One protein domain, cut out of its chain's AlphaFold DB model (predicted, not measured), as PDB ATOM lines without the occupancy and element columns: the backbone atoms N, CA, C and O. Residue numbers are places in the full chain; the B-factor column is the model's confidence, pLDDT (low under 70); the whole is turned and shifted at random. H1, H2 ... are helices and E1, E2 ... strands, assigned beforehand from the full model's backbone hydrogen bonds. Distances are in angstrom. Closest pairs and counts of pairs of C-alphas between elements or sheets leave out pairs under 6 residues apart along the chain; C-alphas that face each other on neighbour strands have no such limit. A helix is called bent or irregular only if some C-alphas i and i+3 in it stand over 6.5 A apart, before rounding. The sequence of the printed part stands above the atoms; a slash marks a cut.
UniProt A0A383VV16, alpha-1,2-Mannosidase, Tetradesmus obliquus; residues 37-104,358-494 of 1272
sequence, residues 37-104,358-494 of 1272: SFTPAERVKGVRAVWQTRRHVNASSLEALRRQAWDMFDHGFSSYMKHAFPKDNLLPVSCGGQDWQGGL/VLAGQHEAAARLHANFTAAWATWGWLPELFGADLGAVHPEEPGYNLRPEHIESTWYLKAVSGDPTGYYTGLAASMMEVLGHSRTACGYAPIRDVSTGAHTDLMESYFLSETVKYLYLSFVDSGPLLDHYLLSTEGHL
ATOM      1  N   SER A  37     -14.802  -0.141 -29.435       54.94
ATOM      2  CA  SER A  37     -14.753  -1.185 -30.455       54.94
ATOM      3  C   SER A  37     -13.628  -0.906 -31.449       54.94
ATOM      4  O   SER A  37     -13.881  -0.590 -32.612       54.94
ATOM      5  N   PHE A  38     -12.383  -0.983 -30.970       66.25
ATOM      6  CA  PHE A  38     -11.182  -0.776 -31.768       66.25
ATOM      7  C   PHE A  38     -11.192  -1.704 -32.980       66.25
ATOM      8  O   PHE A  38     -11.231  -2.936 -32.827       66.25
ATOM      9  N   THR A  39     -11.075  -1.122 -34.174       77.44
ATOM     10  CA  THR A  39     -10.740  -1.900 -35.366       77.44
ATOM     11  C   THR A  39      -9.386  -2.597 -35.162       77.44
ATOM     12  O   THR A  39      -8.564  -2.132 -34.362       77.44
ATOM     13  N   PRO A  40      -9.103  -3.707 -35.868       80.69
ATOM     14  CA  PRO A  40      -7.847  -4.437 -35.680       80.69
ATOM     15  C   PRO A  40      -6.603  -3.549 -35.907       80.69
ATOM     16  O   PRO A  40      -5.659  -3.585 -35.125       80.69
ATOM     17  N   ALA A  41      -6.653  -2.634 -36.884       78.94
ATOM     18  CA  ALA A  41      -5.578  -1.674 -37.148       78.94
ATOM     19  C   ALA A  41      -5.384  -0.629 -36.026       78.94
ATOM     20  O   ALA A  41      -4.249  -0.333 -35.645       78.94
ATOM     21  N   GLU A  42      -6.467  -0.079 -35.462       82.69
ATOM     22  CA  GLU A  42      -6.386   0.845 -34.317       82.69
ATOM     23  C   GLU A  42      -5.845   0.153 -33.067       82.69
ATOM     24  O   GLU A  42      -5.063   0.747 -32.327       82.69
ATOM     25  N   ARG A  43      -6.221  -1.113 -32.859       85.62
ATOM     26  CA  ARG A  43      -5.752  -1.960 -31.760       85.62
ATOM     27  C   ARG A  43      -4.238  -2.170 -31.821       85.62
ATOM     28  O   ARG A  43      -3.561  -1.863 -30.845       85.62
ATOM     29  N   VAL A  44      -3.704  -2.611 -32.967       86.69
ATOM     30  CA  VAL A  44      -2.249  -2.780 -33.179       86.69
ATOM     31  C   VAL A  44      -1.509  -1.455 -32.959       86.69
ATOM     32  O   VAL A  44      -0.481  -1.419 -32.282       86.69
ATOM     33  N   LYS A  45      -2.045  -0.342 -33.483       85.44
ATOM     34  CA  LYS A  45      -1.446   0.991 -33.314       85.44
ATOM     35  C   LYS A  45      -1.451   1.459 -31.854       85.44
ATOM     36  O   LYS A  45      -0.441   1.985 -31.395       85.44
ATOM     37  N   GLY A  46      -2.565   1.284 -31.143       85.19
ATOM     38  CA  GLY A  46      -2.712   1.666 -29.737       85.19
ATOM     39  C   GLY A  46      -1.764   0.879 -28.840       85.19
ATOM     40  O   GLY A  46      -0.957   1.471 -28.131       85.19
ATOM     41  N   VAL A  47      -1.774  -0.449 -28.966       89.50
ATOM     42  CA  VAL A  47      -0.916  -1.349 -28.187       89.50
ATOM     43  C   VAL A  47       0.575  -1.058 -28.397       89.50
ATOM     44  O   VAL A  47       1.318  -0.981 -27.423       89.50
ATOM     45  N   ARG A  48       1.028  -0.802 -29.633       87.62
ATOM     46  CA  ARG A  48       2.429  -0.406 -29.884       87.62
ATOM     47  C   ARG A  48       2.789   0.968 -29.309       87.62
ATOM     48  O   ARG A  48       3.950   1.181 -28.975       87.62
ATOM     49  N   ALA A  49       1.831   1.883 -29.154       87.56
ATOM     50  CA  ALA A  49       2.080   3.183 -28.529       87.56
ATOM     51  C   ALA A  49       2.321   3.073 -27.010       87.56
ATOM     52  O   ALA A  49       3.142   3.823 -26.484       87.56
ATOM     53  N   VAL A  50       1.696   2.107 -26.317       89.69
ATOM     54  CA  VAL A  50       1.920   1.850 -24.874       89.69
ATOM     55  C   VAL A  50       3.408   1.622 -24.567       89.69
ATOM     56  O   VAL A  50       3.929   2.106 -23.562       89.69
ATOM     57  N   TRP A  51       4.111   0.930 -25.467       88.50
ATOM     58  CA  TRP A  51       5.534   0.600 -25.342       88.50
ATOM     59  C   TRP A  51       6.489   1.760 -25.658       88.50
ATOM     60  O   TRP A  51       7.657   1.709 -25.281       88.50
ATOM     61  N   GLN A  52       6.009   2.829 -26.301       81.12
ATOM     62  CA  GLN A  52       6.829   3.994 -26.665       81.12
ATOM     63  C   GLN A  52       7.018   4.983 -25.503       81.12
ATOM     64  O   GLN A  52       7.931   5.808 -25.538       81.12
ATOM     65  N   THR A  53       6.188   4.909 -24.457       73.81
ATOM     66  CA  THR A  53       6.251   5.810 -23.296       73.81
ATOM     67  C   THR A  53       6.566   5.054 -22.010       73.81
ATOM     68  O   THR A  53       5.751   4.268 -21.529       73.81
ATOM     69  N   ARG A  54       7.720   5.330 -21.389       71.31
ATOM     70  CA  ARG A  54       8.095   4.718 -20.102       71.31
ATOM     71  C   ARG A  54       7.168   5.215 -18.984       71.31
ATOM     72  O   ARG A  54       7.270   6.357 -18.538       71.31
ATOM     73  N   ARG A  55       6.250   4.356 -18.535       79.50
ATOM     74  CA  ARG A  55       5.174   4.714 -17.602       79.50
ATOM     75  C   ARG A  55       5.677   4.880 -16.163       79.50
ATOM     76  O   ARG A  55       5.762   3.912 -15.417       79.50
ATOM     77  N   HIS A  56       5.963   6.113 -15.743       75.00
ATOM     78  CA  HIS A  56       6.277   6.392 -14.338       75.00
ATOM     79  C   HIS A  56       5.006   6.317 -13.477       75.00
ATOM     80  O   HIS A  56       4.180   7.231 -13.469       75.00
ATOM     81  N   VAL A  57       4.861   5.236 -12.711       78.75
ATOM     82  CA  VAL A  57       3.786   5.087 -11.719       78.75
ATOM     83  C   VAL A  57       4.140   5.879 -10.459       78.75
ATOM     84  O   VAL A  57       5.302   5.946 -10.062       78.75
ATOM     85  N   ASN A  58       3.149   6.515  -9.835       73.06
ATOM     86  CA  ASN A  58       3.297   7.184  -8.541       73.06
ATOM     87  C   ASN A  58       2.401   6.513  -7.483       73.06
ATOM     88  O   ASN A  58       1.509   5.734  -7.820       73.06
ATOM     89  N   ALA A  59       2.617   6.824  -6.201       66.19
ATOM     90  CA  ALA A  59       1.897   6.178  -5.099       66.19
ATOM     91  C   ALA A  59       0.364   6.331  -5.190       66.19
ATOM     92  O   ALA A  59      -0.364   5.392  -4.880       66.19
ATOM     93  N   SER A  60      -0.136   7.474  -5.673       63.72
ATOM     94  CA  SER A  60      -1.572   7.691  -5.910       63.72
ATOM     95  C   SER A  60      -2.133   6.890  -7.093       63.72
ATOM     96  O   SER A  60      -3.317   6.568  -7.101       63.72
ATOM     97  N   SER A  61      -1.303   6.529  -8.076       80.81
ATOM     98  CA  SER A  61      -1.700   5.674  -9.200       80.81
ATOM     99  C   SER A  61      -1.741   4.185  -8.843       80.81
ATOM    100  O   SER A  61      -2.540   3.469  -9.438       80.81
ATOM    101  N   LEU A  62      -0.945   3.711  -7.874       85.94
ATOM    102  CA  LEU A  62      -0.937   2.296  -7.453       85.94
ATOM    103  C   LEU A  62      -2.329   1.790  -7.070       85.94
ATOM    104  O   LEU A  62      -2.740   0.717  -7.499       85.94
ATOM    105  N   GLU A  63      -3.084   2.575  -6.300       86.12
ATOM    106  CA  GLU A  63      -4.411   2.153  -5.850       86.12
ATOM    107  C   GLU A  63      -5.420   2.073  -7.009       86.12
ATOM    108  O   GLU A  63      -6.278   1.192  -7.015       86.12
ATOM    109  N   ALA A  64      -5.279   2.944  -8.017       90.56
ATOM    110  CA  ALA A  64      -6.081   2.910  -9.237       90.56
ATOM    111  C   ALA A  64      -5.712   1.719 -10.137       90.56
ATOM    112  O   ALA A  64      -6.606   1.043 -10.632       90.56
ATOM    113  N   LEU A  65      -4.418   1.409 -10.288       93.75
ATOM    114  CA  LEU A  65      -3.941   0.236 -11.033       93.75
ATOM    115  C   LEU A  65      -4.388  -1.074 -10.363       93.75
ATOM    116  O   LEU A  65      -4.878  -1.982 -11.028       93.75
ATOM    117  N   ARG A  66      -4.320  -1.144  -9.028       92.56
ATOM    118  CA  ARG A  66      -4.851  -2.266  -8.242       92.56
ATOM    119  C   ARG A  66      -6.363  -2.435  -8.422       92.56
ATOM    120  O   ARG A  66      -6.830  -3.566  -8.537       92.56
ATOM    121  N   ARG A  67      -7.132  -1.336  -8.460       93.38
ATOM    122  CA  ARG A  67      -8.569  -1.384  -8.789       93.38
ATOM    123  C   ARG A  67      -8.797  -1.846 -10.230       93.38
ATOM    124  O   ARG A  67      -9.605  -2.734 -10.428       93.38
ATOM    125  N   GLN A  68      -8.020  -1.369 -11.200       95.44
ATOM    126  CA  GLN A  68      -8.121  -1.805 -12.596       95.44
ATOM    127  C   GLN A  68      -7.822  -3.308 -12.778       95.44
ATOM    128  O   GLN A  68      -8.493  -3.966 -13.571       95.44
ATOM    129  N   ALA A  69      -6.876  -3.874 -12.020       96.50
ATOM    130  CA  ALA A  69      -6.642  -5.322 -11.981       96.50
ATOM    131  C   ALA A  69      -7.814  -6.086 -11.323       96.50
ATOM    132  O   ALA A  69      -8.201  -7.154 -11.793       96.50
ATOM    133  N   TRP A  70      -8.441  -5.516 -10.288       96.12
ATOM    134  CA  TRP A  70      -9.671  -6.058  -9.692       96.12
ATOM    135  C   TRP A  70     -10.854  -6.021 -10.685       96.12
ATOM    136  O   TRP A  70     -11.519  -7.036 -10.870       96.12
ATOM    137  N   ASP A  71     -11.057  -4.907 -11.398       97.50
ATOM    138  CA  ASP A  71     -12.091  -4.713 -12.434       97.50
ATOM    139  C   ASP A  71     -11.867  -5.594 -13.684       97.50
ATOM    140  O   ASP A  71     -12.783  -5.834 -14.480       97.50
ATOM    141  N   MET A  72     -10.624  -6.040 -13.897       98.19
ATOM    142  CA  MET A  72     -10.235  -7.003 -14.926       98.19
ATOM    143  C   MET A  72     -10.627  -8.425 -14.508       98.19
ATOM    144  O   MET A  72     -11.281  -9.120 -15.289       98.19
ATOM    145  N   PHE A  73     -10.320  -8.816 -13.264       98.44
ATOM    146  CA  PHE A  73     -10.753 -10.098 -12.705       98.44
ATOM    147  C   PHE A  73     -12.281 -10.194 -12.629       98.44
ATOM    148  O   PHE A  73     -12.853 -11.161 -13.122       98.44
ATOM    149  N   ASP A  74     -12.958  -9.188 -12.060       98.00
ATOM    150  CA  ASP A  74     -14.415  -9.198 -11.887       98.00
ATOM    151  C   ASP A  74     -15.153  -9.335 -13.223       98.00
ATOM    152  O   ASP A  74     -16.053 -10.162 -13.343       98.00
ATOM    153  N   HIS A  75     -14.729  -8.610 -14.263       98.50
ATOM    154  CA  HIS A  75     -15.329  -8.721 -15.596       98.50
ATOM    155  C   HIS A  75     -15.153 -10.108 -16.215       98.50
ATOM    156  O   HIS A  75     -16.107 -10.648 -16.774       98.50
ATOM    157  N   GLY A  76     -13.954 -10.690 -16.125       98.25
ATOM    158  CA  GLY A  76     -13.686 -12.024 -16.660       98.25
ATOM    159  C   GLY A  76     -14.423 -13.119 -15.888       98.25
ATOM    160  O   GLY A  76     -15.141 -13.918 -16.489       98.25
ATOM    161  N   PHE A  77     -14.320 -13.108 -14.558       98.56
ATOM    162  CA  PHE A  77     -14.941 -14.102 -13.683       98.56
ATOM    163  C   PHE A  77     -16.474 -14.031 -13.718       98.56
ATOM    164  O   PHE A  77     -17.130 -15.048 -13.936       98.56
ATOM    165  N   SER A  78     -17.074 -12.840 -13.586       98.00
ATOM    166  CA  SER A  78     -18.538 -12.695 -13.665       98.00
ATOM    167  C   SER A  78     -19.085 -13.040 -15.055       98.00
ATOM    168  O   SER A  78     -20.179 -13.597 -15.153       98.00
ATOM    169  N   SER A  79     -18.319 -12.794 -16.127       98.56
ATOM    170  CA  SER A  79     -18.681 -13.253 -17.474       98.56
ATOM    171  C   SER A  79     -18.635 -14.777 -17.584       98.56
ATOM    172  O   SER A  79     -19.602 -15.359 -18.074       98.56
ATOM    173  N   TYR A  80     -17.582 -15.432 -17.079       98.50
ATOM    174  CA  TYR A  80     -17.495 -16.896 -17.020       98.50
ATOM    175  C   TYR A  80     -18.684 -17.501 -16.254       98.50
ATOM    176  O   TYR A  80     -19.401 -18.345 -16.798       98.50
ATOM    177  N   MET A  81     -18.972 -17.004 -15.046       97.88
ATOM    178  CA  MET A  81     -20.076 -17.496 -14.210       97.88
ATOM    179  C   MET A  81     -21.467 -17.286 -14.824       97.88
ATOM    180  O   MET A  81     -22.412 -17.979 -14.450       97.88
ATOM    181  N   LYS A  82     -21.607 -16.338 -15.758       97.88
ATOM    182  CA  LYS A  82     -22.869 -15.996 -16.432       97.88
ATOM    183  C   LYS A  82     -23.067 -16.694 -17.781       97.88
ATOM    184  O   LYS A  82     -24.211 -16.901 -18.175       97.88
ATOM    185  N   HIS A  83     -21.987 -16.992 -18.506       98.00
ATOM    186  CA  HIS A  83     -22.042 -17.427 -19.910       98.00
ATOM    187  C   HIS A  83     -21.437 -18.812 -20.176       98.00
ATOM    188  O   HIS A  83     -21.732 -19.406 -21.212       98.00
ATOM    189  N   ALA A  84     -20.608 -19.328 -19.265       97.50
ATOM    190  CA  ALA A  84     -19.848 -20.559 -19.477       97.50
ATOM    191  C   ALA A  84     -20.024 -21.602 -18.367       97.50
ATOM    192  O   ALA A  84     -20.179 -22.780 -18.690       97.50
ATOM    193  N   PHE A  85     -20.045 -21.210 -17.087       96.62
ATOM    194  CA  PHE A  85     -20.265 -22.141 -15.971       96.62
ATOM    195  C   PHE A  85     -21.543 -22.986 -16.199       96.62
ATOM    196  O   PHE A  85     -22.587 -22.415 -16.526       96.62
ATOM    197  N   PRO A  86     -21.509 -24.329 -16.049       94.38
ATOM    198  CA  PRO A  86     -20.485 -25.147 -15.382       94.38
ATOM    199  C   PRO A  86     -19.340 -25.675 -16.263       94.38
ATOM    200  O   PRO A  86     -18.591 -26.546 -15.822       94.38
ATOM    201  N   LYS A  87     -19.202 -25.194 -17.501       95.88
ATOM    202  CA  LYS A  87     -18.155 -25.652 -18.424       95.88
ATOM    203  C   LYS A  87     -16.760 -25.203 -18.008       95.88
ATOM    204  O   LYS A  87     -16.605 -24.344 -17.142       95.88
ATOM    205  N   ASP A  88     -15.741 -25.765 -18.645       95.88
ATOM    206  CA  ASP A  88     -14.343 -25.488 -18.309       95.88
ATOM    207  C   ASP A  88     -13.921 -24.041 -18.614       95.88
ATOM    208  O   ASP A  88     -13.495 -23.325 -17.702       95.88
ATOM    209  N   ASN A  89     -14.107 -23.598 -19.862       97.12
ATOM    210  CA  ASN A  89     -13.611 -22.320 -20.379       97.12
ATOM    211  C   ASN A  89     -14.722 -21.433 -20.966       97.12
ATOM    212  O   ASN A  89     -15.771 -21.904 -21.421       97.12
ATOM    213  N   LEU A  90     -14.461 -20.125 -20.986       98.38
ATOM    214  CA  LEU A  90     -15.333 -19.083 -21.535       98.38
ATOM    215  C   LEU A  90     -15.015 -18.823 -23.012       98.38
ATOM    216  O   LEU A  90     -13.853 -18.804 -23.402       98.38
ATOM    217  N   LEU A  91     -16.043 -18.565 -23.822       98.31
ATOM    218  CA  LEU A  91     -15.919 -18.096 -25.206       98.31
ATOM    219  C   LEU A  91     -16.244 -16.583 -25.224       98.31
ATOM    220  O   LEU A  91     -17.420 -16.202 -25.264       98.31
ATOM    221  N   PRO A  92     -15.240 -15.696 -25.071       97.38
ATOM    222  CA  PRO A  92     -15.427 -14.283 -24.735       97.38
ATOM    223  C   PRO A  92     -15.981 -13.420 -25.880       97.38
ATOM    224  O   PRO A  92     -16.450 -12.310 -25.624       97.38
ATOM    225  N   VAL A  93     -15.911 -13.871 -27.132       96.25
ATOM    226  CA  VAL A  93     -16.432 -13.174 -28.319       96.25
ATOM    227  C   VAL A  93     -17.853 -13.642 -28.641       96.25
ATOM    228  O   VAL A  93     -18.706 -12.797 -28.913       96.25
ATOM    229  N   SER A  94     -18.134 -14.949 -28.577       97.06
ATOM    230  CA  SER A  94     -19.487 -15.495 -28.794       97.06
ATOM    231  C   SER A  94     -20.390 -15.476 -27.555       97.06
ATOM    232  O   SER A  94     -21.592 -15.705 -27.686       97.06
ATOM    233  N   CYS A  95     -19.846 -15.164 -26.374       97.62
ATOM    234  CA  CYS A  95     -20.548 -15.192 -25.085       97.62
ATOM    235  C   CYS A  95     -21.104 -16.587 -24.729       97.62
ATOM    236  O   CYS A  95     -22.210 -16.704 -24.203       97.62
ATOM    237  N   GLY A  96     -20.345 -17.641 -25.042       97.00
ATOM    238  CA  GLY A  96     -20.667 -19.031 -24.705       97.00
ATOM    239  C   GLY A  96     -19.624 -19.674 -23.787       97.00
ATOM    240  O   GLY A  96     -18.805 -18.992 -23.177       97.00
ATOM    241  N   GLY A  97     -19.607 -21.007 -23.736       96.69
ATOM    242  CA  GLY A  97     -18.597 -21.775 -23.005       96.69
ATOM    243  C   GLY A  97     -18.277 -23.110 -23.674       96.69
ATOM    244  O   GLY A  97     -19.126 -23.687 -24.369       96.69
ATOM    245  N   GLN A  98     -17.075 -23.620 -23.415       95.75
ATOM    246  CA  GLN A  98     -16.535 -24.860 -23.972       95.75
ATOM    247  C   GLN A  98     -15.951 -25.757 -22.875       95.75
ATOM    248  O   GLN A  98     -15.371 -25.282 -21.903       95.75
ATOM    249  N   ASP A  99     -16.102 -27.064 -23.066       93.69
ATOM    250  CA  ASP A  99     -15.503 -28.106 -22.237       93.69
ATOM    251  C   ASP A  99     -14.206 -28.606 -22.891       93.69
ATOM    252  O   ASP A  99     -14.134 -28.744 -24.116       93.69
ATOM    253  N   TRP A 100     -13.188 -28.875 -22.074       86.75
ATOM    254  CA  TRP A 100     -11.848 -29.299 -22.501       86.75
ATOM    255  C   TRP A 100     -11.327 -30.471 -21.660       86.75
ATOM    256  O   TRP A 100     -10.891 -31.473 -22.221       86.75
ATOM    257  N   GLN A 101     -11.466 -30.394 -20.333       85.50
ATOM    258  CA  GLN A 101     -11.129 -31.467 -19.386       85.50
ATOM    259  C   GLN A 101     -12.378 -32.253 -18.938       85.50
ATOM    260  O   GLN A 101     -12.359 -32.962 -17.934       85.50
ATOM    261  N   GLY A 102     -13.484 -32.148 -19.684       82.19
ATOM    262  CA  GLY A 102     -14.715 -32.898 -19.417       82.19
ATOM    263  C   GLY A 102     -15.726 -32.191 -18.514       82.19
ATOM    264  O   GLY A 102     -16.510 -32.872 -17.845       82.19
ATOM    265  N   GLY A 103     -15.717 -30.856 -18.468       89.25
ATOM    266  CA  GLY A 103     -16.684 -30.081 -17.692       89.25
ATOM    267  C   GLY A 103     -16.464 -30.269 -16.195       89.25
ATOM    268  O   GLY A 103     -17.351 -30.730 -15.471       89.25
ATOM    269  N   LEU A 104     -15.250 -29.975 -15.732       91.62
ATOM    270  CA  LEU A 104     -14.860 -29.956 -14.320       91.62
ATOM    271  C   LEU A 104     -15.109 -28.579 -13.677       91.62
ATOM    272  O   LEU A 104     -14.795 -28.391 -12.504       91.62
ATOM    273  N   VAL A 358      15.043 -15.714 -10.207       88.00
ATOM    274  CA  VAL A 358      14.875 -14.933  -8.966       88.00
ATOM    275  C   VAL A 358      14.784 -15.855  -7.748       88.00
ATOM    276  O   VAL A 358      15.495 -15.640  -6.770       88.00
ATOM    277  N   LEU A 359      13.985 -16.922  -7.824       85.56
ATOM    278  CA  LEU A 359      13.882 -17.930  -6.760       85.56
ATOM    279  C   LEU A 359      15.211 -18.677  -6.502       85.56
ATOM    280  O   LEU A 359      15.452 -19.131  -5.384       85.56
ATOM    281  N   ALA A 360      16.089 -18.761  -7.506       81.50
ATOM    282  CA  ALA A 360      17.440 -19.325  -7.422       81.50
ATOM    283  C   ALA A 360      18.541 -18.291  -7.076       81.50
ATOM    284  O   ALA A 360      19.727 -18.572  -7.249       81.50
ATOM    285  N   GLY A 361      18.181 -17.069  -6.662       80.19
ATOM    286  CA  GLY A 361      19.135 -16.003  -6.318       80.19
ATOM    287  C   GLY A 361      19.877 -15.368  -7.509       80.19
ATOM    288  O   GLY A 361      20.713 -14.485  -7.324       80.19
ATOM    289  N   GLN A 362      19.576 -15.775  -8.743       79.69
ATOM    290  CA  GLN A 362      20.271 -15.408  -9.985       79.69
ATOM    291  C   GLN A 362      19.757 -14.070 -10.558       79.69
ATOM    292  O   GLN A 362      19.417 -13.962 -11.739       79.69
ATOM    293  N   HIS A 363      19.653 -13.038  -9.714       82.38
ATOM    294  CA  HIS A 363      18.877 -11.822 -10.004       82.38
ATOM    295  C   HIS A 363      19.354 -11.043 -11.245       82.38
ATOM    296  O   HIS A 363      18.529 -10.502 -11.979       82.38
ATOM    297  N   GLU A 364      20.666 -10.975 -11.504       80.31
ATOM    298  CA  GLU A 364      21.192 -10.253 -12.674       80.31
ATOM    299  C   GLU A 364      20.921 -11.023 -13.980       80.31
ATOM    300  O   GLU A 364      20.542 -10.426 -14.987       80.31
ATOM    301  N   ALA A 365      21.034 -12.357 -13.959       81.38
ATOM    302  CA  ALA A 365      20.673 -13.205 -15.095       81.38
ATOM    303  C   ALA A 365      19.168 -13.117 -15.404       81.38
ATOM    304  O   ALA A 365      18.803 -12.924 -16.566       81.38
ATOM    305  N   ALA A 366      18.328 -13.146 -14.362       87.62
ATOM    306  CA  ALA A 366      16.889 -12.933 -14.474       87.62
ATOM    307  C   ALA A 366      16.569 -11.584 -15.133       87.62
ATOM    308  O   ALA A 366      15.842 -11.544 -16.123       87.62
ATOM    309  N   ALA A 367      17.152 -10.485 -14.641       88.00
ATOM    310  CA  ALA A 367      16.918  -9.150 -15.187       88.00
ATOM    311  C   ALA A 367      17.352  -9.021 -16.662       88.00
ATOM    312  O   ALA A 367      16.647  -8.390 -17.450       88.00
ATOM    313  N   ARG A 368      18.470  -9.651 -17.064       87.88
ATOM    314  CA  ARG A 368      18.931  -9.670 -18.467       87.88
ATOM    315  C   ARG A 368      17.967 -10.434 -19.383       87.88
ATOM    316  O   ARG A 368      17.538  -9.889 -20.397       87.88
ATOM    317  N   LEU A 369      17.580 -11.661 -19.026       90.75
ATOM    318  CA  LEU A 369      16.666 -12.463 -19.851       90.75
ATOM    319  C   LEU A 369      15.246 -11.866 -19.881       90.75
ATOM    320  O   LEU A 369      14.607 -11.823 -20.932       90.75
ATOM    321  N   HIS A 370      14.772 -11.329 -18.756       95.06
ATOM    322  CA  HIS A 370      13.504 -10.601 -18.671       95.06
ATOM    323  C   HIS A 370      13.488  -9.345 -19.554       95.06
ATOM    324  O   HIS A 370      12.488  -9.093 -20.230       95.06
ATOM    325  N   ALA A 371      14.592  -8.594 -19.632       92.50
ATOM    326  CA  ALA A 371      14.710  -7.465 -20.553       92.50
ATOM    327  C   ALA A 371      14.598  -7.902 -22.026       92.50
ATOM    328  O   ALA A 371      13.947  -7.211 -22.810       92.50
ATOM    329  N   ASN A 372      15.132  -9.073 -22.392       90.75
ATOM    330  CA  ASN A 372      15.013  -9.621 -23.750       90.75
ATOM    331  C   ASN A 372      13.548  -9.978 -24.093       90.75
ATOM    332  O   ASN A 372      13.057  -9.598 -25.155       90.75
ATOM    333  N   PHE A 373      12.797 -10.595 -23.169       94.56
ATOM    334  CA  PHE A 373      11.346 -10.798 -23.335       94.56
ATOM    335  C   PHE A 373      10.540  -9.482 -23.322       94.56
ATOM    336  O   PHE A 373       9.561  -9.356 -24.058       94.56
ATOM    337  N   THR A 374      10.976  -8.473 -22.560       94.69
ATOM    338  CA  THR A 374      10.372  -7.126 -22.581       94.69
ATOM    339  C   THR A 374      10.552  -6.474 -23.957       94.69
ATOM    340  O   THR A 374       9.613  -5.888 -24.495       94.69
ATOM    341  N   ALA A 375      11.740  -6.605 -24.559       91.94
ATOM    342  CA  ALA A 375      12.034  -6.107 -25.900       91.94
ATOM    343  C   ALA A 375      11.219  -6.842 -26.976       91.94
ATOM    344  O   ALA A 375      10.682  -6.196 -27.872       91.94
ATOM    345  N   ALA A 376      11.046  -8.163 -26.856       91.75
ATOM    346  CA  ALA A 376      10.147  -8.935 -27.711       91.75
ATOM    347  C   ALA A 376       8.704  -8.396 -27.651       91.75
ATOM    348  O   ALA A 376       8.137  -8.029 -28.682       91.75
ATOM    349  N   TRP A 377       8.130  -8.252 -26.451       93.12
ATOM    350  CA  TRP A 377       6.775  -7.715 -26.280       93.12
ATOM    351  C   TRP A 377       6.652  -6.295 -26.871       93.12
ATOM    352  O   TRP A 377       5.711  -6.013 -27.618       93.12
ATOM    353  N   ALA A 378       7.634  -5.420 -26.629       91.44
ATOM    354  CA  ALA A 378       7.648  -4.055 -27.156       91.44
ATOM    355  C   ALA A 378       7.734  -3.977 -28.696       91.44
ATOM    356  O   ALA A 378       7.117  -3.090 -29.290       91.44
ATOM    357  N   THR A 379       8.451  -4.900 -29.349       91.44
ATOM    358  CA  THR A 379       8.622  -4.942 -30.816       91.44
ATOM    359  C   THR A 379       7.296  -5.138 -31.553       91.44
ATOM    360  O   THR A 379       6.985  -4.397 -32.491       91.44
ATOM    361  N   TRP A 380       6.489  -6.120 -31.141       91.69
ATOM    362  CA  TRP A 380       5.241  -6.454 -31.844       91.69
ATOM    363  C   TRP A 380       3.993  -5.838 -31.206       91.69
ATOM    364  O   TRP A 380       3.013  -5.590 -31.917       91.69
ATOM    365  N   GLY A 381       4.051  -5.512 -29.912       93.06
ATOM    366  CA  GLY A 381       2.978  -4.921 -29.111       93.06
ATOM    367  C   GLY A 381       2.344  -5.912 -28.127       93.06
ATOM    368  O   GLY A 381       2.018  -5.540 -26.998       93.06
ATOM    369  N   TRP A 382       2.257  -7.177 -28.534       95.12
ATOM    370  CA  TRP A 382       2.040  -8.344 -27.678       95.12
ATOM    371  C   TRP A 382       3.252  -9.275 -27.802       95.12
ATOM    372  O   TRP A 382       3.914  -9.265 -28.841       95.12
ATOM    373  N   LEU A 383       3.535 -10.079 -26.774       96.00
ATOM    374  CA  LEU A 383       4.556 -11.127 -26.846       96.00
ATOM    375  C   LEU A 383       4.028 -12.289 -27.713       96.00
ATOM    376  O   LEU A 383       3.021 -12.877 -27.328       96.00
ATOM    377  N   PRO A 384       4.632 -12.628 -28.867       96.69
ATOM    378  CA  PRO A 384       4.111 -13.691 -29.720       96.69
ATOM    379  C   PRO A 384       4.377 -15.073 -29.117       96.69
ATOM    380  O   PRO A 384       5.390 -15.265 -28.448       96.69
ATOM    381  N   GLU A 385       3.507 -16.045 -29.395       96.56
ATOM    382  CA  GLU A 385       3.601 -17.410 -28.863       96.56
ATOM    383  C   GLU A 385       4.951 -18.066 -29.217       96.56
ATOM    384  O   GLU A 385       5.621 -18.612 -28.332       96.56
ATOM    385  N   LEU A 386       5.380 -17.921 -30.482       95.62
ATOM    386  CA  LEU A 386       6.725 -18.223 -30.984       95.62
ATOM    387  C   LEU A 386       7.279 -17.055 -31.825       95.62
ATOM    388  O   LEU A 386       6.610 -16.541 -32.726       95.62
ATOM    389  N   PHE A 387       8.532 -16.659 -31.585       94.12
ATOM    390  CA  PHE A 387       9.193 -15.555 -32.296       94.12
ATOM    391  C   PHE A 387      10.692 -15.787 -32.516       94.12
ATOM    392  O   PHE A 387      11.309 -16.619 -31.857       94.12
ATOM    393  N   GLY A 388      11.284 -15.104 -33.497       90.94
ATOM    394  CA  GLY A 388      12.703 -15.240 -33.832       90.94
ATOM    395  C   GLY A 388      13.593 -14.654 -32.740       90.94
ATOM    396  O   GLY A 388      13.322 -13.563 -32.238       90.94
ATOM    397  N   ALA A 389      14.675 -15.352 -32.386       86.75
ATOM    398  CA  ALA A 389      15.634 -14.894 -31.372       86.75
ATOM    399  C   ALA A 389      16.316 -13.551 -31.718       86.75
ATOM    400  O   ALA A 389      16.868 -12.890 -30.841       86.75
ATOM    401  N   ASP A 390      16.266 -13.149 -32.989       84.31
ATOM    402  CA  ASP A 390      16.758 -11.881 -33.527       84.31
ATOM    403  C   ASP A 390      15.747 -10.719 -33.438       84.31
ATOM    404  O   ASP A 390      16.072  -9.584 -33.781       84.31
ATOM    405  N   LEU A 391      14.515 -11.007 -33.003       88.94
ATOM    406  CA  LEU A 391      13.331 -10.142 -33.071       88.94
ATOM    407  C   LEU A 391      12.940  -9.692 -34.497       88.94
ATOM    408  O   LEU A 391      12.126  -8.782 -34.664       88.94
ATOM    409  N   GLY A 392      13.466 -10.351 -35.536       87.31
ATOM    410  CA  GLY A 392      13.204 -10.033 -36.942       87.31
ATOM    411  C   GLY A 392      11.894 -10.619 -37.480       87.31
ATOM    412  O   GLY A 392      11.309 -10.066 -38.414       87.31
ATOM    413  N   ALA A 393      11.403 -11.713 -36.888       91.12
ATOM    414  CA  ALA A 393      10.215 -12.430 -37.351       91.12
ATOM    415  C   ALA A 393       9.350 -12.994 -36.211       91.12
ATOM    416  O   ALA A 393       9.833 -13.302 -35.123       91.12
ATOM    417  N   VAL A 394       8.067 -13.195 -36.509       94.56
ATOM    418  CA  VAL A 394       7.115 -13.990 -35.715       94.56
ATOM    419  C   VAL A 394       6.927 -15.344 -36.411       94.56
ATOM    420  O   VAL A 394       7.034 -15.408 -37.639       94.56
ATOM    421  N   HIS A 395       6.659 -16.424 -35.672       94.62
ATOM    422  CA  HIS A 395       6.420 -17.733 -36.283       94.62
ATOM    423  C   HIS A 395       5.149 -17.711 -37.157       94.62
ATOM    424  O   HIS A 395       4.096 -17.294 -36.673       94.62
ATOM    425  N   PRO A 396       5.194 -18.165 -38.425       92.56
ATOM    426  CA  PRO A 396       4.061 -18.033 -39.345       92.56
ATOM    427  C   PRO A 396       2.860 -18.916 -38.976       92.56
ATOM    428  O   PRO A 396       1.741 -18.603 -39.372       92.56
ATOM    429  N   GLU A 397       3.086 -20.003 -38.235       93.50
ATOM    430  CA  GLU A 397       2.033 -20.935 -37.804       93.50
ATOM    431  C   GLU A 397       1.518 -20.626 -36.389       93.50
ATOM    432  O   GLU A 397       0.384 -20.966 -36.077       93.50
ATOM    433  N   GLU A 398       2.309 -19.920 -35.567       93.19
ATOM    434  CA  GLU A 398       1.971 -19.563 -34.175       93.19
ATOM    435  C   GLU A 398       2.153 -18.049 -33.895       93.19
ATOM    436  O   GLU A 398       2.952 -17.660 -33.036       93.19
ATOM    437  N   PRO A 399       1.453 -17.153 -34.625       95.38
ATOM    438  CA  PRO A 399       1.640 -15.705 -34.509       95.38
ATOM    439  C   PRO A 399       0.813 -15.039 -33.398       95.38
ATOM    440  O   PRO A 399       0.734 -13.809 -33.354       95.38
ATOM    441  N   GLY A 400       0.133 -15.817 -32.553       96.06
ATOM    442  CA  GLY A 400      -0.805 -15.317 -31.546       96.06
ATOM    443  C   GLY A 400      -0.156 -14.818 -30.253       96.06
ATOM    444  O   GLY A 400       1.056 -14.863 -30.086       96.06
ATOM    445  N   TYR A 401      -0.991 -14.354 -29.324       97.00
ATOM    446  CA  TYR A 401      -0.672 -14.142 -27.911       97.00
ATOM    447  C   TYR A 401      -1.871 -14.598 -27.076       97.00
ATOM    448  O   TYR A 401      -2.931 -13.957 -27.083       97.00
ATOM    449  N   ASN A 402      -1.702 -15.701 -26.346       96.44
ATOM    450  CA  ASN A 402      -2.796 -16.404 -25.672       96.44
ATOM    451  C   ASN A 402      -3.164 -15.848 -24.280       96.44
ATOM    452  O   ASN A 402      -3.655 -16.573 -23.429       96.44
ATOM    453  N   LEU A 403      -2.950 -14.546 -24.038       97.56
ATOM    454  CA  LEU A 403      -3.083 -13.900 -22.712       97.56
ATOM    455  C   LEU A 403      -2.113 -14.467 -21.647       97.56
ATOM    456  O   LEU A 403      -2.347 -14.329 -20.444       97.56
ATOM    457  N   ARG A 404      -1.021 -15.071 -22.135       97.75
ATOM    458  CA  ARG A 404       0.059 -15.781 -21.432       97.75
ATOM    459  C   ARG A 404       0.607 -15.033 -20.187       97.75
ATOM    460  O   ARG A 404       0.851 -13.820 -20.299       97.75
ATOM    461  N   PRO A 405       0.789 -15.713 -19.031       98.44
ATOM    462  CA  PRO A 405       1.140 -15.105 -17.737       98.44
ATOM    463  C   PRO A 405       2.643 -14.968 -17.433       98.44
ATOM    464  O   PRO A 405       3.025 -14.166 -16.582       98.44
ATOM    465  N   GLU A 406       3.520 -15.727 -18.078       98.69
ATOM    466  CA  GLU A 406       4.847 -16.069 -17.538       98.69
ATOM    467  C   GLU A 406       5.778 -14.841 -17.461       98.69
ATOM    468  O   GLU A 406       6.568 -14.660 -16.530       98.69
ATOM    469  N   HIS A 407       5.628 -13.899 -18.396       98.19
ATOM    470  CA  HIS A 407       6.373 -12.639 -18.360       98.19
ATOM    471  C   HIS A 407       5.849 -11.643 -17.298       98.19
ATOM    472  O   HIS A 407       6.634 -10.826 -16.797       98.19
ATOM    473  N   ILE A 408       4.568 -11.706 -16.895       98.44
ATOM    474  CA  ILE A 408       4.062 -10.929 -15.747       98.44
ATOM    475  C   ILE A 408       4.386 -11.619 -14.409       98.44
ATOM    476  O   ILE A 408       4.707 -10.904 -13.461       98.44
ATOM    477  N   GLU A 409       4.459 -12.959 -14.346       98.38
ATOM    478  CA  GLU A 409       5.079 -13.694 -13.222       98.38
ATOM    479  C   GLU A 409       6.513 -13.185 -12.990       98.38
ATOM    480  O   GLU A 409       6.834 -12.657 -11.922       98.38
ATOM    481  N   SER A 410       7.367 -13.256 -14.015       98.25
ATOM    482  CA  SER A 410       8.760 -12.792 -13.943       98.25
ATOM    483  C   SER A 410       8.892 -11.318 -13.559       98.25
ATOM    484  O   SER A 410       9.749 -10.959 -12.749       98.25
ATOM    485  N   THR A 411       8.019 -10.452 -14.082       97.69
ATOM    486  CA  THR A 411       7.972  -9.029 -13.704       97.69
ATOM    487  C   THR A 411       7.605  -8.845 -12.231       97.69
ATOM    488  O   THR A 411       8.188  -7.996 -11.552       97.69
ATOM    489  N   TRP A 412       6.670  -9.647 -11.718       96.06
ATOM    490  CA  TRP A 412       6.254  -9.608 -10.322       96.06
ATOM    491  C   TRP A 412       7.363 -10.077  -9.368       96.06
ATOM    492  O   TRP A 412       7.664  -9.367  -8.404       96.06
ATOM    493  N   TYR A 413       8.029 -11.203  -9.649       93.19
ATOM    494  CA  TYR A 413       9.159 -11.670  -8.834       93.19
ATOM    495  C   TYR A 413      10.333 -10.679  -8.856       93.19
ATOM    496  O   TYR A 413      10.891 -10.365  -7.801       93.19
ATOM    497  N   LEU A 414      10.671 -10.111 -10.023       91.62
ATOM    498  CA  LEU A 414      11.710  -9.082 -10.134       91.62
ATOM    499  C   LEU A 414      11.348  -7.796  -9.374       91.62
ATOM    500  O   LEU A 414      12.210  -7.232  -8.692       91.62
ATOM    501  N   LYS A 415      10.079  -7.362  -9.395       91.12
ATOM    502  CA  LYS A 415       9.579  -6.286  -8.519       91.12
ATOM    503  C   LYS A 415       9.768  -6.637  -7.042       91.12
ATOM    504  O   LYS A 415      10.289  -5.819  -6.286       91.12
ATOM    505  N   ALA A 416       9.341  -7.830  -6.632       82.81
ATOM    506  CA  ALA A 416       9.339  -8.242  -5.233       82.81
ATOM    507  C   ALA A 416      10.757  -8.328  -4.641       82.81
ATOM    508  O   ALA A 416      10.970  -7.860  -3.526       82.81
ATOM    509  N   VAL A 417      11.731  -8.861  -5.390       79.88
ATOM    510  CA  VAL A 417      13.113  -9.018  -4.901       79.88
ATOM    511  C   VAL A 417      13.943  -7.731  -4.980       79.88
ATOM    512  O   VAL A 417      14.810  -7.505  -4.139       79.88
ATOM    513  N   SER A 418      13.679  -6.858  -5.961       80.19
ATOM    514  CA  SER A 418      14.396  -5.578  -6.101       80.19
ATOM    515  C   SER A 418      13.844  -4.459  -5.210       80.19
ATOM    516  O   SER A 418      14.512  -3.442  -5.023       80.19
ATOM    517  N   GLY A 419      12.610  -4.605  -4.713       76.19
ATOM    518  CA  GLY A 419      11.844  -3.527  -4.079       76.19
ATOM    519  C   GLY A 419      11.393  -2.421  -5.047       76.19
ATOM    520  O   GLY A 419      10.789  -1.448  -4.605       76.19
ATOM    521  N   ASP A 420      11.700  -2.557  -6.344       82.00
ATOM    522  CA  ASP A 420      11.385  -1.635  -7.444       82.00
ATOM    523  C   ASP A 420      11.512  -0.125  -7.105       82.00
ATOM    524  O   ASP A 420      10.578   0.649  -7.336       82.00
ATOM    525  N   PRO A 421      12.662   0.351  -6.575       75.12
ATOM    526  CA  PRO A 421      12.817   1.725  -6.076       75.12
ATOM    527  C   PRO A 421      12.706   2.808  -7.162       75.12
ATOM    528  O   PRO A 421      12.553   3.988  -6.849       75.12
ATOM    529  N   THR A 422      12.790   2.423  -8.438       78.81
ATOM    530  CA  THR A 422      12.603   3.292  -9.609       78.81
ATOM    531  C   THR A 422      11.186   3.221 -10.191       78.81
ATOM    532  O   THR A 422      10.879   3.970 -11.117       78.81
ATOM    533  N   GLY A 423      10.322   2.333  -9.678       85.50
ATOM    534  CA  GLY A 423       8.990   2.068 -10.224       85.50
ATOM    535  C   GLY A 423       9.006   1.443 -11.625       85.50
ATOM    536  O   GLY A 423       8.027   1.585 -12.359       85.50
ATOM    537  N   TYR A 424      10.112   0.811 -12.032       89.69
ATOM    538  CA  TYR A 424      10.295   0.255 -13.370       89.69
ATOM    539  C   TYR A 424       9.412  -0.969 -13.613       89.69
ATOM    540  O   TYR A 424       8.649  -0.976 -14.578       89.69
ATOM    541  N   TYR A 425       9.477  -1.977 -12.741       93.44
ATOM    542  CA  TYR A 425       8.688  -3.202 -12.899       93.44
ATOM    543  C   TYR A 425       7.194  -2.938 -12.657       93.44
ATOM    544  O   TYR A 425       6.341  -3.479 -13.356       93.44
ATOM    545  N   THR A 426       6.868  -2.021 -11.743       93.25
ATOM    546  CA  THR A 426       5.504  -1.521 -11.522       93.25
ATOM    547  C   THR A 426       4.975  -0.775 -12.755       93.25
ATOM    548  O   THR A 426       3.832  -0.981 -13.163       93.25
ATOM    549  N   GLY A 427       5.803   0.068 -13.380       94.00
ATOM    550  CA  GLY A 427       5.479   0.756 -14.631       94.00
ATOM    551  C   GLY A 427       5.285  -0.204 -15.802       94.00
ATOM    552  O   GLY A 427       4.336  -0.049 -16.568       94.00
ATOM    553  N   LEU A 428       6.125  -1.234 -15.889       95.31
ATOM    554  CA  LEU A 428       6.033  -2.295 -16.886       95.31
ATOM    555  C   LEU A 428       4.747  -3.123 -16.732       95.31
ATOM    556  O   LEU A 428       4.008  -3.272 -17.702       95.31
ATOM    557  N   ALA A 429       4.421  -3.583 -15.520       96.50
ATOM    558  CA  ALA A 429       3.159  -4.271 -15.235       96.50
ATOM    559  C   ALA A 429       1.940  -3.393 -15.579       96.50
ATOM    560  O   ALA A 429       0.953  -3.868 -16.144       96.50
ATOM    561  N   ALA A 430       2.019  -2.087 -15.308       95.88
ATOM    562  CA  ALA A 430       0.985  -1.130 -15.689       95.88
ATOM    563  C   ALA A 430       0.888  -0.909 -17.212       95.88
ATOM    564  O   ALA A 430      -0.194  -0.580 -17.696       95.88
ATOM    565  N   SER A 431       1.965  -1.096 -17.983       95.50
ATOM    566  CA  SER A 431       1.904  -1.151 -19.452       95.50
ATOM    567  C   SER A 431       1.281  -2.463 -19.942       95.50
ATOM    568  O   SER A 431       0.362  -2.414 -20.758       95.50
ATOM    569  N   MET A 432       1.670  -3.624 -19.397       96.56
ATOM    570  CA  MET A 432       1.053  -4.916 -19.755       96.56
ATOM    571  C   MET A 432      -0.461  -4.928 -19.503       96.56
ATOM    572  O   MET A 432      -1.222  -5.390 -20.349       96.56
ATOM    573  N   MET A 433      -0.917  -4.368 -18.378       96.19
ATOM    574  CA  MET A 433      -2.347  -4.263 -18.066       96.19
ATOM    575  C   MET A 433      -3.121  -3.394 -19.070       96.19
ATOM    576  O   MET A 433      -4.290  -3.664 -19.343       96.19
ATOM    577  N   GLU A 434      -2.493  -2.362 -19.641       94.62
ATOM    578  CA  GLU A 434      -3.114  -1.534 -20.683       94.62
ATOM    579  C   GLU A 434      -3.193  -2.281 -22.020       94.62
ATOM    580  O   GLU A 434      -4.242  -2.274 -22.663       94.62
ATOM    581  N   VAL A 435      -2.141  -3.028 -22.379       94.94
ATOM    582  CA  VAL A 435      -2.135  -3.929 -23.543       94.94
ATOM    583  C   VAL A 435      -3.227  -5.001 -23.432       94.94
ATOM    584  O   VAL A 435      -4.005  -5.189 -24.368       94.94
ATOM    585  N   LEU A 436      -3.354  -5.650 -22.270       95.88
ATOM    586  CA  LEU A 436      -4.427  -6.606 -21.968       95.88
ATOM    587  C   LEU A 436      -5.813  -5.940 -21.916       95.88
ATOM    588  O   LEU A 436      -6.824  -6.577 -22.212       95.88
ATOM    589  N   GLY A 437      -5.878  -4.637 -21.631       94.00
ATOM    590  CA  GLY A 437      -7.092  -3.830 -21.749       94.00
ATOM    591  C   GLY A 437      -7.698  -3.847 -23.157       94.00
ATOM    592  O   GLY A 437      -8.923  -3.853 -23.286       94.00
ATOM    593  N   HIS A 438      -6.877  -3.948 -24.210       91.56
ATOM    594  CA  HIS A 438      -7.374  -4.083 -25.582       91.56
ATOM    595  C   HIS A 438      -8.041  -5.441 -25.851       91.56
ATOM    596  O   HIS A 438      -8.976  -5.498 -26.650       91.56
ATOM    597  N   SER A 439      -7.628  -6.516 -25.171       94.44
ATOM    598  CA  SER A 439      -8.240  -7.850 -25.291       94.44
ATOM    599  C   SER A 439      -9.651  -7.944 -24.694       94.44
ATOM    600  O   SER A 439     -10.338  -8.939 -24.915       94.44
ATOM    601  N   ARG A 440     -10.127  -6.932 -23.952       95.69
ATOM    602  CA  ARG A 440     -11.457  -6.953 -23.325       95.69
ATOM    603  C   ARG A 440     -12.582  -7.012 -24.367       95.69
ATOM    604  O   ARG A 440     -12.619  -6.228 -25.316       95.69
ATOM    605  N   THR A 441     -13.546  -7.899 -24.143       96.31
ATOM    606  CA  THR A 441     -14.791  -8.016 -24.915       96.31
ATOM    607  C   THR A 441     -16.007  -7.697 -24.036       96.31
ATOM    608  O   THR A 441     -15.878  -7.420 -22.842       96.31
ATOM    609  N   ALA A 442     -17.216  -7.790 -24.598       95.75
ATOM    610  CA  ALA A 442     -18.462  -7.691 -23.835       95.75
ATOM    611  C   ALA A 442     -18.676  -8.841 -22.824       95.75
ATOM    612  O   ALA A 442     -19.486  -8.694 -21.911       95.75
ATOM    613  N   CYS A 443     -17.976  -9.970 -22.990       96.19
ATOM    614  CA  CYS A 443     -18.210 -11.222 -22.264       96.19
ATOM    615  C   CYS A 443     -16.905 -11.890 -21.796       96.19
ATOM    616  O   CYS A 443     -16.850 -13.111 -21.727       96.19
ATOM    617  N   GLY A 444     -15.852 -11.119 -21.513       97.75
ATOM    618  CA  GLY A 444     -14.570 -11.621 -21.009       97.75
ATOM    619  C   GLY A 444     -13.367 -10.893 -21.613       97.75
ATOM    620  O   GLY A 444     -13.431  -9.689 -21.882       97.75
ATOM    621  N   TYR A 445     -12.278 -11.635 -21.814       98.06
ATOM    622  CA  TYR A 445     -11.047 -11.194 -22.473       98.06
ATOM    623  C   TYR A 445     -10.651 -12.214 -23.544       98.06
ATOM    624  O   TYR A 445     -10.612 -13.407 -23.270       98.06
ATOM    625  N   ALA A 446     -10.385 -11.753 -24.765       97.19
ATOM    626  CA  ALA A 446     -10.083 -12.592 -25.918       97.19
ATOM    627  C   ALA A 446      -8.583 -12.546 -26.282       97.19
ATOM    628  O   ALA A 446      -8.027 -11.449 -26.441       97.19
ATOM    629  N   PRO A 447      -7.925 -13.706 -26.457       96.69
ATOM    630  CA  PRO A 447      -6.592 -13.810 -27.031       96.69
ATOM    631  C   PRO A 447      -6.446 -13.128 -28.381       96.69
ATOM    632  O   PRO A 447      -7.404 -12.990 -29.149       96.69
ATOM    633  N   ILE A 448      -5.207 -12.784 -28.705       95.88
ATOM    634  CA  ILE A 448      -4.831 -12.302 -30.028       95.88
ATOM    635  C   ILE A 448      -4.439 -13.515 -30.872       95.88
ATOM    636  O   ILE A 448      -3.516 -14.237 -30.520       95.88
ATOM    637  N   ARG A 449      -5.119 -13.742 -31.996       95.06
ATOM    638  CA  ARG A 449      -4.807 -14.835 -32.933       95.06
ATOM    639  C   ARG A 449      -3.532 -14.579 -33.735       95.06
ATOM    640  O   ARG A 449      -2.879 -15.512 -34.176       95.06
ATOM    641  N   ASP A 450      -3.232 -13.307 -33.970       93.75
ATOM    642  CA  ASP A 450      -2.110 -12.839 -34.780       93.75
ATOM    643  C   ASP A 450      -1.755 -11.407 -34.354       93.75
ATOM    644  O   ASP A 450      -2.565 -10.483 -34.505       93.75
ATOM    645  N   VAL A 451      -0.554 -11.219 -33.801       94.31
ATOM    646  CA  VAL A 451      -0.067  -9.928 -33.281       94.31
ATOM    647  C   VAL A 451       0.128  -8.856 -34.360       94.31
ATOM    648  O   VAL A 451       0.203  -7.668 -34.041       94.31
ATOM    649  N   SER A 452       0.212  -9.242 -35.637       91.25
ATOM    650  CA  SER A 452       0.363  -8.307 -36.757       91.25
ATOM    651  C   SER A 452      -0.965  -7.680 -37.181       91.25
ATOM    652  O   SER A 452      -0.995  -6.503 -37.548       91.25
ATOM    653  N   THR A 453      -2.070  -8.427 -37.075       91.56
ATOM    654  CA  THR A 453      -3.423  -7.937 -37.384       91.56
ATOM    655  C   THR A 453      -4.202  -7.488 -36.155       91.56
ATOM    656  O   THR A 453      -5.103  -6.666 -36.293       91.56
ATOM    657  N   GLY A 454      -3.896  -8.004 -34.959       90.25
ATOM    658  CA  GLY A 454      -4.693  -7.764 -33.754       90.25
ATOM    659  C   GLY A 454      -6.069  -8.446 -33.794       90.25
ATOM    660  O   GLY A 454      -7.005  -7.993 -33.134       90.25
ATOM    661  N   ALA A 455      -6.233  -9.496 -34.604       91.25
ATOM    662  CA  ALA A 455      -7.464 -10.282 -34.661       91.25
ATOM    663  C   ALA A 455      -7.653 -11.123 -33.384       91.25
ATOM    664  O   ALA A 455      -6.676 -11.600 -32.816       91.25
ATOM    665  N   HIS A 456      -8.898 -11.351 -32.953       94.19
ATOM    666  CA  HIS A 456      -9.198 -12.177 -31.775       94.19
ATOM    667  C   HIS A 456      -9.339 -13.681 -32.083       94.19
ATOM    668  O   HIS A 456      -9.769 -14.069 -33.177       94.19
ATOM    669  N   THR A 457      -9.058 -14.501 -31.068       94.94
ATOM    670  CA  THR A 457      -9.549 -15.883 -30.908       94.94
ATOM    671  C   THR A 457     -10.661 -15.903 -29.852       94.94
ATOM    672  O   THR A 457     -10.661 -15.090 -28.929       94.94
ATOM    673  N   ASP A 458     -11.628 -16.808 -29.988       96.94
ATOM    674  CA  ASP A 458     -12.806 -16.903 -29.115       96.94
ATOM    675  C   ASP A 458     -12.643 -17.969 -28.017       96.94
ATOM    676  O   ASP A 458     -13.434 -18.897 -27.935       96.94
ATOM    677  N   LEU A 459     -11.599 -17.862 -27.192       97.19
ATOM    678  CA  LEU A 459     -11.383 -18.745 -26.038       97.19
ATOM    679  C   LEU A 459     -10.645 -17.984 -24.933       97.19
ATOM    680  O   LEU A 459      -9.559 -17.482 -25.179       97.19
ATOM    681  N   MET A 460     -11.211 -17.882 -23.733       98.06
ATOM    682  CA  MET A 460     -10.518 -17.354 -22.555       98.06
ATOM    683  C   MET A 460     -10.138 -18.535 -21.664       98.06
ATOM    684  O   MET A 460     -11.012 -19.154 -21.052       98.06
ATOM    685  N   GLU A 461      -8.845 -18.844 -21.638       97.25
ATOM    686  CA  GLU A 461      -8.269 -19.900 -20.803       97.25
ATOM    687  C   GLU A 461      -8.311 -19.532 -19.315       97.25
ATOM    688  O   GLU A 461      -8.246 -18.354 -18.945       97.25
ATOM    689  N   SER A 462      -8.394 -20.550 -18.456       97.81
ATOM    690  CA  SER A 462      -8.537 -20.369 -17.008       97.81
ATOM    691  C   SER A 462      -7.349 -19.627 -16.373       97.81
ATOM    692  O   SER A 462      -7.574 -18.738 -15.543       97.81
ATOM    693  N   TYR A 463      -6.121 -19.873 -16.859       98.25
ATOM    694  CA  TYR A 463      -4.890 -19.201 -16.411       98.25
ATOM    695  C   TYR A 463      -4.929 -17.677 -16.535       98.25
ATOM    696  O   TYR A 463      -4.249 -16.972 -15.791       98.25
ATOM    697  N   PHE A 464      -5.755 -17.107 -17.419       98.69
ATOM    698  CA  PHE A 464      -5.868 -15.652 -17.480       98.69
ATOM    699  C   PHE A 464      -6.360 -15.067 -16.141       98.69
ATOM    700  O   PHE A 464      -5.873 -14.021 -15.706       98.69
ATOM    701  N   LEU A 465      -7.291 -15.746 -15.462       98.50
ATOM    702  CA  LEU A 465      -7.866 -15.283 -14.196       98.50
ATOM    703  C   LEU A 465      -7.077 -15.746 -12.968       98.50
ATOM    704  O   LEU A 465      -6.936 -14.959 -12.027       98.50
ATOM    705  N   SER A 466      -6.568 -16.980 -12.968       97.75
ATOM    706  CA  SER A 466      -5.773 -17.517 -11.860       97.75
ATOM    707  C   SER A 466      -4.317 -17.047 -11.878       97.75
ATOM    708  O   SER A 466      -3.722 -16.936 -10.810       97.75
ATOM    709  N   GLU A 467      -3.759 -16.667 -13.029       98.69
ATOM    710  CA  GLU A 467      -2.364 -16.231 -13.150       98.69
ATOM    711  C   GLU A 467      -2.214 -14.800 -13.648       98.69
ATOM    712  O   GLU A 467      -1.797 -13.931 -12.882       98.69
ATOM    713  N   THR A 468      -2.552 -14.512 -14.911       98.69
ATOM    714  CA  THR A 468      -2.196 -13.234 -15.555       98.69
ATOM    715  C   THR A 468      -2.735 -12.043 -14.758       98.69
ATOM    716  O   THR A 468      -2.006 -11.092 -14.464       98.69
ATOM    717  N   VAL A 469      -3.996 -12.113 -14.317       98.56
ATOM    718  CA  VAL A 469      -4.610 -11.066 -13.485       98.56
ATOM    719  C   VAL A 469      -4.158 -11.132 -12.014       98.56
ATOM    720  O   VAL A 469      -4.074 -10.087 -11.363       98.56
ATOM    721  N   LYS A 470      -3.789 -12.310 -11.491       97.88
ATOM    722  CA  LYS A 470      -3.212 -12.476 -10.142       97.88
ATOM    723  C   LYS A 470      -1.845 -11.791 -10.044       97.88
ATOM    724  O   LYS A 470      -1.659 -10.939  -9.176       97.88
ATOM    725  N   TYR A 471      -0.924 -12.055 -10.972       98.06
ATOM    726  CA  TYR A 471       0.396 -11.413 -11.019       98.06
ATOM    727  C   TYR A 471       0.319  -9.905 -11.311       98.06
ATOM    728  O   TYR A 471       1.080  -9.131 -10.724       98.06
ATOM    729  N   LEU A 472      -0.642  -9.448 -12.129       97.44
ATOM    730  CA  LEU A 472      -0.952  -8.017 -12.261       97.44
ATOM    731  C   LEU A 472      -1.390  -7.404 -10.922       97.44
ATOM    732  O   LEU A 472      -0.827  -6.400 -10.490       97.44
ATOM    733  N   TYR A 473      -2.361  -8.011 -10.234       96.12
ATOM    734  CA  TYR A 473      -2.856  -7.512  -8.950       96.12
ATOM    735  C   TYR A 473      -1.746  -7.460  -7.887       96.12
ATOM    736  O   TYR A 473      -1.565  -6.435  -7.224       96.12
ATOM    737  N   LEU A 474      -0.951  -8.531  -7.780       93.12
ATOM    738  CA  LEU A 474       0.206  -8.623  -6.886       93.12
ATOM    739  C   LEU A 474       1.308  -7.604  -7.238       93.12
ATOM    740  O   LEU A 474       1.980  -7.070  -6.349       93.12
ATOM    741  N   SER A 475       1.444  -7.234  -8.514       93.19
ATOM    742  CA  SER A 475       2.344  -6.159  -8.948       93.19
ATOM    743  C   SER A 475       1.927  -4.771  -8.445       93.19
ATOM    744  O   SER A 475       2.796  -3.913  -8.309       93.19
ATOM    745  N   PHE A 476       0.665  -4.542  -8.061       92.00
ATOM    746  CA  PHE A 476       0.181  -3.243  -7.553       92.00
ATOM    747  C   PHE A 476      -0.055  -3.190  -6.029       92.00
ATOM    748  O   PHE A 476      -0.648  -2.233  -5.527       92.00
ATOM    749  N   VAL A 477       0.445  -4.177  -5.276       84.00
ATOM    750  CA  VAL A 477       0.479  -4.187  -3.798       84.00
ATOM    751  C   VAL A 477       1.903  -4.385  -3.255       84.00
ATOM    752  O   VAL A 477       2.850  -4.628  -4.012       84.00
ATOM    753  N   ASP A 478       2.058  -4.274  -1.932       74.69
ATOM    754  CA  ASP A 478       3.224  -4.803  -1.218       74.69
ATOM    755  C   ASP A 478       3.055  -6.317  -1.031       74.69
ATOM    756  O   ASP A 478       2.424  -6.797  -0.091       74.69
ATOM    757  N   SER A 479       3.583  -7.074  -1.989       67.19
ATOM    758  CA  SER A 479       3.551  -8.535  -1.999       67.19
ATOM    759  C   SER A 479       4.741  -9.178  -1.278       67.19
ATOM    760  O   SER A 479       4.832 -10.403  -1.259       67.19
ATOM    761  N   GLY A 480       5.664  -8.398  -0.700       64.19
ATOM    762  CA  GLY A 480       6.846  -8.937  -0.015       64.19
ATOM    763  C   GLY A 480       6.482  -9.933   1.098       64.19
ATOM    764  O   GLY A 480       6.963 -11.067   1.071       64.19
ATOM    765  N   PRO A 481       5.559  -9.589   2.021       64.31
ATOM    766  CA  PRO A 481       5.141 -10.495   3.091       64.31
ATOM    767  C   PRO A 481       4.302 -11.701   2.627       64.31
ATOM    768  O   PRO A 481       4.017 -12.579   3.437       64.31
ATOM    769  N   LEU A 482       3.885 -11.765   1.352       70.38
ATOM    770  CA  LEU A 482       3.217 -12.947   0.790       70.38
ATOM    771  C   LEU A 482       4.247 -14.053   0.533       70.38
ATOM    772  O   LEU A 482       4.033 -15.186   0.957       70.38
ATOM    773  N   LEU A 483       5.390 -13.707  -0.070       69.50
ATOM    774  CA  LEU A 483       6.495 -14.635  -0.363       69.50
ATOM    775  C   LEU A 483       7.183 -15.191   0.899       69.50
ATOM    776  O   LEU A 483       7.814 -16.242   0.861       69.50
ATOM    777  N   ASP A 484       7.012 -14.531   2.048       67.38
ATOM    778  CA  ASP A 484       7.449 -15.024   3.364       67.38
ATOM    779  C   ASP A 484       6.680 -16.292   3.822       67.38
ATOM    780  O   ASP A 484       7.094 -16.971   4.778       67.38
ATOM    781  N   HIS A 485       5.530 -16.583   3.190       68.94
ATOM    782  CA  HIS A 485       4.532 -17.580   3.612       68.94
ATOM    783  C   HIS A 485       4.059 -18.514   2.487       68.94
ATOM    784  O   HIS A 485       3.857 -19.706   2.742       68.94
ATOM    785  N   TYR A 486       3.904 -17.990   1.271       83.81
ATOM    786  CA  TYR A 486       3.389 -18.704   0.108       83.81
ATOM    787  C   TYR A 486       4.384 -18.684  -1.049       83.81
ATOM    788  O   TYR A 486       4.977 -17.657  -1.369       83.81
ATOM    789  N   LEU A 487       4.500 -19.832  -1.703       88.75
ATOM    790  CA  LEU A 487       5.110 -20.010  -3.011       88.75
ATOM    791  C   LEU A 487       3.975 -20.190  -4.024       88.75
ATOM    792  O   LEU A 487       2.967 -20.803  -3.683       88.75
ATOM    793  N   LEU A 488       4.102 -19.667  -5.242       93.94
ATOM    794  CA  LEU A 488       3.095 -19.897  -6.285       93.94
ATOM    795  C   LEU A 488       3.518 -21.101  -7.136       93.94
ATOM    796  O   LEU A 488       4.703 -21.210  -7.460       93.94
ATOM    797  N   SER A 489       2.591 -21.999  -7.484       97.88
ATOM    798  CA  SER A 489       2.856 -23.085  -8.447       97.88
ATOM    799  C   SER A 489       3.080 -22.533  -9.872       97.88
ATOM    800  O   SER A 489       3.109 -21.318 -10.064       97.88
ATOM    801  N   THR A 490       3.247 -23.411 -10.866       97.81
ATOM    802  CA  THR A 490       3.322 -23.036 -12.299       97.81
ATOM    803  C   THR A 490       1.976 -22.562 -12.872       97.81
ATOM    804  O   THR A 490       1.913 -22.106 -13.998       97.81
ATOM    805  N   GLU A 491       0.900 -22.689 -12.086       98.44
ATOM    806  CA  GLU A 491      -0.459 -22.228 -12.405       98.44
ATOM    807  C   GLU A 491      -0.891 -21.143 -11.388       98.44
ATOM    808  O   GLU A 491      -2.043 -21.038 -10.969       98.44
ATOM    809  N   GLY A 492       0.082 -20.392 -10.862       96.31
ATOM    810  CA  GLY A 492      -0.117 -19.279  -9.932       96.31
ATOM    811  C   GLY A 492      -0.739 -19.614  -8.568       96.31
ATOM    812  O   GLY A 492      -0.998 -18.690  -7.792       96.31
ATOM    813  N   HIS A 493      -1.014 -20.882  -8.240       98.06
ATOM    814  CA  HIS A 493      -1.739 -21.261  -7.017       98.06
ATOM    815  C   HIS A 493      -0.923 -21.027  -5.751       98.06
ATOM    816  O   HIS A 493       0.229 -21.451  -5.661       98.06
ATOM    817  N   LEU A 494      -1.534 -20.409  -4.737       93.44
ATOM    818  CA  LEU A 494      -0.889 -20.114  -3.454       93.44
ATOM    819  C   LEU A 494      -0.636 -21.395  -2.631       93.44
ATOM    820  O   LEU A 494      -1.546 -21.926  -1.989       93.44
TER     821      LEU A 494
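AT A GLANCE: This is residues 37 to 104 and 358 to 494 of the 1272 residues of the protein "alpha-1,2-Mannosidase" of Tetradesmus obliquus (UniProt A0A383VV16). A bundle of four helices, H2, H4, H5 and H6, makes the core, with H1 packed along H5 and H3 packed at a slant on H4. The small hairpin E1-E2 sits by the last residues of H2, while H7 and E5 follow H6 in a short tail beyond the bundle. The printed part has 205 residues and is mostly helix, in the order H1 H2 E1 E2 H3 E3 H4 H5 E4 H6 H7 E5; its one sheet, E1 - E2, is antiparallel. It is compact, with a radius of gyration of the C-alphas of 16.7 A, and rounded, spanning 43 by 41 by 33 A.

IN THESE COORDINATES: H1, residues 40 to 50, begins at C-alpha 40 (-7.847, -4.437, -35.680). H2, residues 59 to 83, is the longest helix, 36.7 A. E1 is residues 89 to 91 and E2 is residues 96 to 98. After the cut come H3, residues 363 to 380, 26.3 A; E3, 386 to 388; H4, 406 to 418, 18.2 A; and H5, 424 to 438, 21.9 A. E4, 448 to 450, precedes H6, 463 to 475, which is only just irregular: C-alphas 466 and 469 are 6.8 A apart. H7, 480 to 483, and E5, 486 to 488, follow; C-alpha 488 is at (3.095, -19.897, -6.285).

HOW THE PARTS SIT: H2, H4, H5 and H6 form an up and down bundle, each running against the one before it in the chain. H2 touches H6 with residues 66 to 77 alone, closest at C-alphas 69 and 473, 5.3 A, a shallow tilt of 14 degrees, opposite ways. H4 touches H6, C-alphas 412 and 475 closest at 5.4 A. H4 and H5 are a helical hairpin, C-alphas 415 and 425 closest at 5.4 A. H1 touches H5, C-alphas 47 and 435 closest at 5.5 A, at 11 degrees. H3 touches H4 at a steep tilt of 42 degrees, C-alphas 370 and 410 closest at 7.0 A. H7 is close to H4 but not clearly touching. In the hairpin E1 and E2, N 89 and O 98 are 2.9 A apart. E3, E4 and E5 pair with no named strand. In H1, H4 and H5 every O i to N i+4 pair is within hydrogen-bond range; H2 has 19 of 21, H3 13 of 14, H6 7 of 9, and H7 is too short for one.

THE WHOLE: The farthest C-alphas, of Gly 102 and Thr 422, are 46.4 A apart. Residues 105 to 357 are not printed; C-alphas 104 and 358 are 33.7 A apart across the cut. The links E3 to H4 and E4 to H6 are long. Ten residues are under pLDDT 70: 37 to 38, 59 to 60, 479 to 481 and 483 to 485.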